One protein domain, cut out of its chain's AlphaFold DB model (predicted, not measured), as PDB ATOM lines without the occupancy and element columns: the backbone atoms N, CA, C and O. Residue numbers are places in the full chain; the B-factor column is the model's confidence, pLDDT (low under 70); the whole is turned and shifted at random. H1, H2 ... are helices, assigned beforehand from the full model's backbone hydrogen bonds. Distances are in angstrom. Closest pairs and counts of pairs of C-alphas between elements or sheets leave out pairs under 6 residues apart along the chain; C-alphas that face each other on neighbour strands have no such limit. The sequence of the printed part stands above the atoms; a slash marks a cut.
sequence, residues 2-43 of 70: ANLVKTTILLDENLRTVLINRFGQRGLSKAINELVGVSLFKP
ATOM      1  N   ALA A   2     -30.045  53.045 -41.939       58.84
ATOM      2  CA  ALA A   2     -29.339  52.072 -41.101       58.84
ATOM      3  C   ALA A   2     -29.941  50.674 -41.307       58.84
ATOM      4  O   ALA A   2     -31.153  50.497 -41.192       58.84
ATOM      5  N   ASN A   3     -29.106  49.693 -41.646       70.69
ATOM      6  CA  ASN A   3     -29.558  48.335 -41.919       70.69
ATOM      7  C   ASN A   3     -29.816  47.613 -40.586       70.69
ATOM      8  O   ASN A   3     -28.898  47.454 -39.780       70.69
ATOM      9  N   LEU A   4     -31.065  47.220 -40.315       80.31
ATOM     10  CA  LEU A   4     -31.421  46.523 -39.076       80.31
ATOM     11  C   LEU A   4     -30.963  45.063 -39.163       80.31
ATOM     12  O   LEU A   4     -31.643  44.219 -39.748       80.31
ATOM     13  N   VAL A   5     -29.819  44.757 -38.556       88.31
ATOM     14  CA  VAL A   5     -29.319  43.382 -38.455       88.31
ATOM     15  C   VAL A   5     -30.052  42.668 -37.322       88.31
ATOM     16  O   VAL A   5     -30.011  43.094 -36.167       88.31
ATOM     17  N   LYS A   6     -30.748  41.579 -37.655       89.56
ATOM     18  CA  LYS A   6     -31.364  40.699 -36.660       89.56
ATOM     19  C   LYS A   6     -30.295  39.773 -36.095       89.56
ATOM     20  O   LYS A   6     -29.654  39.047 -36.848       89.56
ATOM     21  N   THR A   7     -30.163  39.767 -34.775       89.69
ATOM     22  CA  THR A   7     -29.184  38.940 -34.070       89.69
ATOM     23  C   THR A   7     -29.897  38.106 -33.022       89.69
ATOM     24  O   THR A   7     -30.645  38.640 -32.203       89.69
ATOM     25  N   THR A   8     -29.645  36.801 -33.036       92.81
ATOM     26  CA  THR A   8     -30.101  35.882 -31.994       92.81
ATOM     27  C   THR A   8     -28.954  35.642 -31.027       92.81
ATOM     28  O   THR A   8     -27.845  35.322 -31.449       92.81
ATOM     29  N   ILE A   9     -29.219  35.794 -29.734       88.56
ATOM     30  CA  ILE A   9     -28.255  35.529 -28.666       88.56
ATOM     31  C   ILE A   9     -28.867  34.558 -27.663       88.56
ATOM     32  O   ILE A   9     -30.080  34.558 -27.448       88.56
ATOM     33  N   LEU A  10     -28.018  33.751 -27.038       93.00
ATOM     34  CA  LEU A  10     -28.403  32.960 -25.879       93.00
ATOM     35  C   LEU A  10     -28.191  33.816 -24.633       93.00
ATOM     36  O   LEU A  10     -27.140  34.435 -24.472       93.00
ATOM     37  N   LEU A  11     -29.203  33.871 -23.776       89.75
ATOM     38  CA  LEU A  11     -29.176  34.650 -22.551       89.75
ATOM     39  C   LEU A  11     -29.574  33.746 -21.390       89.75
ATOM     40  O   LEU A  11     -30.523  32.975 -21.518       89.75
ATOM     41  N   ASP A  12     -28.863  33.860 -20.272       93.69
ATOM     42  CA  ASP A  12     -29.253  33.186 -19.035       93.69
ATOM     43  C   ASP A  12     -30.670  33.611 -18.616       93.69
ATOM     44  O   ASP A  12     -31.017  34.796 -18.690       93.69
ATOM     45  N   GLU A  13     -31.490  32.659 -18.169       93.25
ATOM     46  CA  GLU A  13     -32.910  32.902 -17.885       93.25
ATOM     47  C   GLU A  13     -33.108  33.886 -16.717       93.25
ATOM     48  O   GLU A  13     -34.041  34.699 -16.726       93.25
ATOM     49  N   ASN A  14     -32.192  33.898 -15.741       94.19
ATOM     50  CA  ASN A  14     -32.252  34.856 -14.638       94.19
ATOM     51  C   ASN A  14     -31.946  36.266 -15.143       94.19
ATOM     52  O   ASN A  14     -32.667  37.216 -14.828       94.19
ATOM     53  N   LEU A  15     -30.915  36.407 -15.984       89.38
ATOM     54  CA  LEU A  15     -30.580  37.687 -16.612       89.38
ATOM     55  C   LEU A  15     -31.712  38.178 -17.513       89.38
ATOM     56  O   LEU A  15     -32.074  39.354 -17.461       89.38
ATOM     57  N   ARG A  16     -32.319  37.278 -18.291       90.88
ATOM     58  CA  ARG A  16     -33.491  37.574 -19.115       90.88
ATOM     59  C   ARG A  16     -34.627  38.137 -18.267       90.88
ATOM     60  O   ARG A  16     -35.167  39.186 -18.608       90.88
ATOM     61  N   THR A  17     -34.942  37.494 -17.147       92.88
ATOM     62  CA  THR A  17     -36.006  37.926 -16.230       92.88
ATOM     63  C   THR A  17     -35.727  39.312 -15.649       92.88
ATOM     64  O   THR A  17     -36.588  40.190 -15.690       92.88
ATOM     65  N   VAL A  18     -34.502  39.552 -15.171       92.75
ATOM     66  CA  VAL A  18     -34.096  40.858 -14.628       92.75
ATOM     67  C   VAL A  18     -34.196  41.957 -15.685       92.75
ATOM     68  O   VAL A  18     -34.721  43.038 -15.409       92.75
ATOM     69  N   LEU A  19     -33.724  41.690 -16.906       89.62
ATOM     70  CA  LEU A  19     -33.767  42.663 -17.994       89.62
ATOM     71  C   LEU A  19     -35.201  42.937 -18.468       89.62
ATOM     72  O   LEU A  19     -35.538  44.095 -18.711       89.62
ATOM     73  N   ILE A  20     -36.063  41.917 -18.543       92.31
ATOM     74  CA  ILE A  20     -37.487  42.092 -18.869       92.31
ATOM     75  C   ILE A  20     -38.184  42.933 -17.802       92.31
ATOM     76  O   ILE A  20     -38.907  43.862 -18.153       92.31
ATOM     77  N   ASN A  21     -37.948  42.660 -16.520       92.88
ATOM     78  CA  ASN A  21     -38.577  43.411 -15.432       92.88
ATOM     79  C   ASN A  21     -38.129  44.876 -15.399       92.88
ATOM     80  O   ASN A  21     -38.906  45.751 -15.027       92.88
ATOM     81  N   ARG A  22     -36.881  45.155 -15.796       91.38
ATOM     82  CA  ARG A  22     -36.314  46.508 -15.778       91.38
ATOM     83  C   ARG A  22     -36.647  47.330 -17.026       91.38
ATOM     84  O   ARG A  22     -36.894  48.524 -16.903       91.38
ATOM     85  N   PHE A  23     -36.615  46.725 -18.212       89.94
ATOM     86  CA  PHE A  23     -36.705  47.444 -19.494       89.94
ATOM     87  C   PHE A  23     -37.950  47.086 -20.319       89.94
ATOM     88  O   PHE A  23     -38.215  47.709 -21.348       89.94
ATOM     89  N   GLY A  24     -38.725  46.092 -19.884       88.94
ATOM     90  CA  GLY A  24     -39.869  45.562 -20.615       88.94
ATOM     91  C   GLY A  24     -39.468  44.713 -21.825       88.94
ATOM     92  O   GLY A  24     -38.358  44.792 -22.352       88.94
ATOM     93  N   GLN A  25     -40.412  43.908 -22.323       85.19
ATOM     94  CA  GLN A  25     -40.157  42.994 -23.446       85.19
ATOM     95  C   GLN A  25     -39.716  43.721 -24.727       85.19
ATOM     96  O   GLN A  25     -38.829  43.252 -25.434       85.19
ATOM     97  N   ARG A  26     -40.301  44.894 -25.015       86.06
ATOM     98  CA  ARG A  26     -39.976  45.697 -26.209       86.06
ATOM     99  C   ARG A  26     -38.669  46.491 -26.070       86.06
ATOM    100  O   ARG A  26     -38.078  46.849 -27.082       86.06
ATOM    101  N   GLY A  27     -38.216  46.756 -24.842       86.88
ATOM    102  CA  GLY A  27     -37.005  47.539 -24.563       86.88
ATOM    103  C   GLY A  27     -35.714  46.719 -24.532       86.88
ATOM    104  O   GLY A  27     -34.630  47.297 -24.572       86.88
ATOM    105  N   LEU A  28     -35.813  45.385 -24.514       89.88
ATOM    106  CA  LEU A  28     -34.669  44.476 -24.403       89.88
ATOM    107  C   LEU A  28     -33.601  44.705 -25.475       89.88
ATOM    108  O   LEU A  28     -32.433  44.878 -25.146       89.88
ATOM    109  N   SER A  29     -33.991  44.730 -26.753       87.81
ATOM    110  CA  SER A  29     -33.029  44.876 -27.853       87.81
ATOM    111  C   SER A  29     -32.260  46.197 -27.764       87.81
ATOM    112  O   SER A  29     -31.043  46.215 -27.947       87.81
ATOM    113  N   LYS A  30     -32.943  47.289 -27.395       89.06
ATOM    114  CA  LYS A  30     -32.316  48.600 -27.205       89.06
ATOM    115  C   LYS A  30     -31.342  48.589 -26.025       89.06
ATOM    116  O   LYS A  30     -30.202  49.004 -26.187       89.06
ATOM    117  N   ALA A  31     -31.767  48.057 -24.879       89.31
ATOM    118  CA  ALA A  31     -30.936  47.982 -23.678       89.31
ATOM    119  C   ALA A  31     -29.674  47.130 -23.896       89.31
ATOM    120  O   ALA A  31     -28.586  47.509 -23.467       89.31
ATOM    121  N   ILE A  32     -29.802  46.002 -24.601       89.31
ATOM    122  CA  ILE A  32     -28.670  45.129 -24.927       89.31
ATOM    123  C   ILE A  32     -27.713  45.835 -25.890       89.31
ATOM    124  O   ILE A  32     -26.511  45.843 -25.638       89.31
ATOM    125  N   ASN A  33     -28.221  46.481 -26.944       89.19
ATOM    126  CA  ASN A  33     -27.380  47.219 -27.889       89.19
ATOM    127  C   ASN A  33     -26.628  48.376 -27.219       89.19
ATOM    128  O   ASN A  33     -25.440  48.557 -27.474       89.19
ATOM    129  N   GLU A  34     -27.284  49.130 -26.333       88.19
ATOM    130  CA  GLU A  34     -26.634  50.195 -25.564       88.19
ATOM    131  C   GLU A  34     -25.560  49.639 -24.624       88.19
ATOM    132  O   GLU A  34     -24.447  50.162 -24.587       88.19
ATOM    133  N   LEU A  35     -25.847  48.548 -23.904       86.69
ATOM    134  CA  LEU A  35     -24.886  47.904 -23.006       86.69
ATOM    135  C   LEU A  35     -23.668  47.361 -23.767       86.69
ATOM    136  O   LEU A  35     -22.527  47.557 -23.340       86.69
ATOM    137  N   VAL A  36     -23.897  46.706 -24.906       86.56
ATOM    138  CA  VAL A  36     -22.834  46.187 -25.773       86.56
ATOM    139  C   VAL A  36     -22.018  47.342 -26.345       86.56
ATOM    140  O   VAL A  36     -20.800  47.338 -26.206       86.56
ATOM    141  N   GLY A  37     -22.661  48.386 -26.870       86.06
ATOM    142  CA  GLY A  37     -21.969  49.580 -27.354       86.06
ATOM    143  C   GLY A  37     -21.109  50.226 -26.266       86.06
ATOM    144  O   GLY A  37     -19.927  50.488 -26.461       86.06
ATOM    145  N   VAL A  38     -21.656  50.390 -25.064       81.81
ATOM    146  CA  VAL A  38     -20.910  50.896 -23.910       81.81
ATOM    147  C   VAL A  38     -19.723  49.999 -23.560       81.81
ATOM    148  O   VAL A  38     -18.637  50.503 -23.301       81.81
ATOM    149  N   SER A  39     -19.896  48.683 -23.531       80.50
ATOM    150  CA  SER A  39     -18.827  47.760 -23.129       80.50
ATOM    151  C   SER A  39     -17.718  47.597 -24.170       80.50
ATOM    152  O   SER A  39     -16.579  47.340 -23.777       80.50
ATOM    153  N   LEU A  40     -18.036  47.767 -25.456       79.50
ATOM    154  CA  LEU A  40     -17.078  47.715 -26.561       79.50
ATOM    155  C   LEU A  40     -16.356  49.050 -26.774       79.50
ATOM    156  O   LEU A  40     -15.165  49.050 -27.072       79.50
ATOM    157  N   PHE A  41     -17.060  50.176 -26.619       75.88
ATOM    158  CA  PHE A  41     -16.537  51.499 -26.980       75.88
ATOM    159  C   PHE A  41     -16.167  52.384 -25.789       75.88
ATOM    160  O   PHE A  41     -15.475  53.382 -25.985       75.88
ATOM    161  N   LYS A  42     -16.564  52.061 -24.548       62.31
ATOM    162  CA  LYS A  42     -15.979  52.765 -23.401       62.31
ATOM    163  C   LYS A  42     -14.540  52.287 -23.221       62.31
ATOM    164  O   LYS A  42     -14.328  51.081 -23.074       62.31
ATOM    165  N   PRO A  43     -13.557  53.201 -23.165       56.41
ATOM    166  CA  PRO A  43     -12.186  52.828 -22.868       56.41
ATOM    167  C   PRO A  43     -12.151  52.220 -21.464       56.41
ATOM    168  O   PRO A  43     -12.284  52.919 -20.456       56.41
TER     169      PRO A  43
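What this domain is: This is residues 2 to 43 of the 70 residues of an uncharacterized protein of Candidatus Altiarchaeales archaeon IMC4 (UniProt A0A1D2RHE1). An extended stretch, residues 2 to 12, leads into two helices that meet near their ends at a corner, making an open L. Two stretches stick out: residues 8 to 15, of which 13 to 15 belong to H1, and residues 33 to 43, of which 33 to 41 belong to H2. The printed part has 42 residues with two named helices, H1 then H2, and no named strand; its class is all helix. It is only just loose, close to compact, with a radius of gyration of the C-alphas of 11.3 A and spans of 26 by 26 by 18 A.

How they stand to each other: Look first at H1, residues 13 to 23, then at H2, residues 28 to 41: they only just touch, only at the corner by their tight link, with 3 pairs of C-alphas within 8 A. H2 touches H1 with residues 28 to 31 alone. The closest C-alphas, of Ile 20 and Leu 28, are 6.7 A apart. Their lines are about perpendicular, at 81 degrees. In both helices every O i to N i+4 pair is within hydrogen-bond range.

Where its parts are: Find C-alpha 13 at (-32.910, 32.902, -17.885); from there H1 runs 15.1 A to C-alpha 23. H2 runs 19.6 A from C-alpha 28 to C-alpha 41 at (-16.537, 51.499, -26.980).

The domain as a whole: The farthest C-alphas, of Ala 2 and Asn 14, are 31.7 A apart. The printed part has no cut. Find pLDDT under 70 at residues 2, 42 and 43.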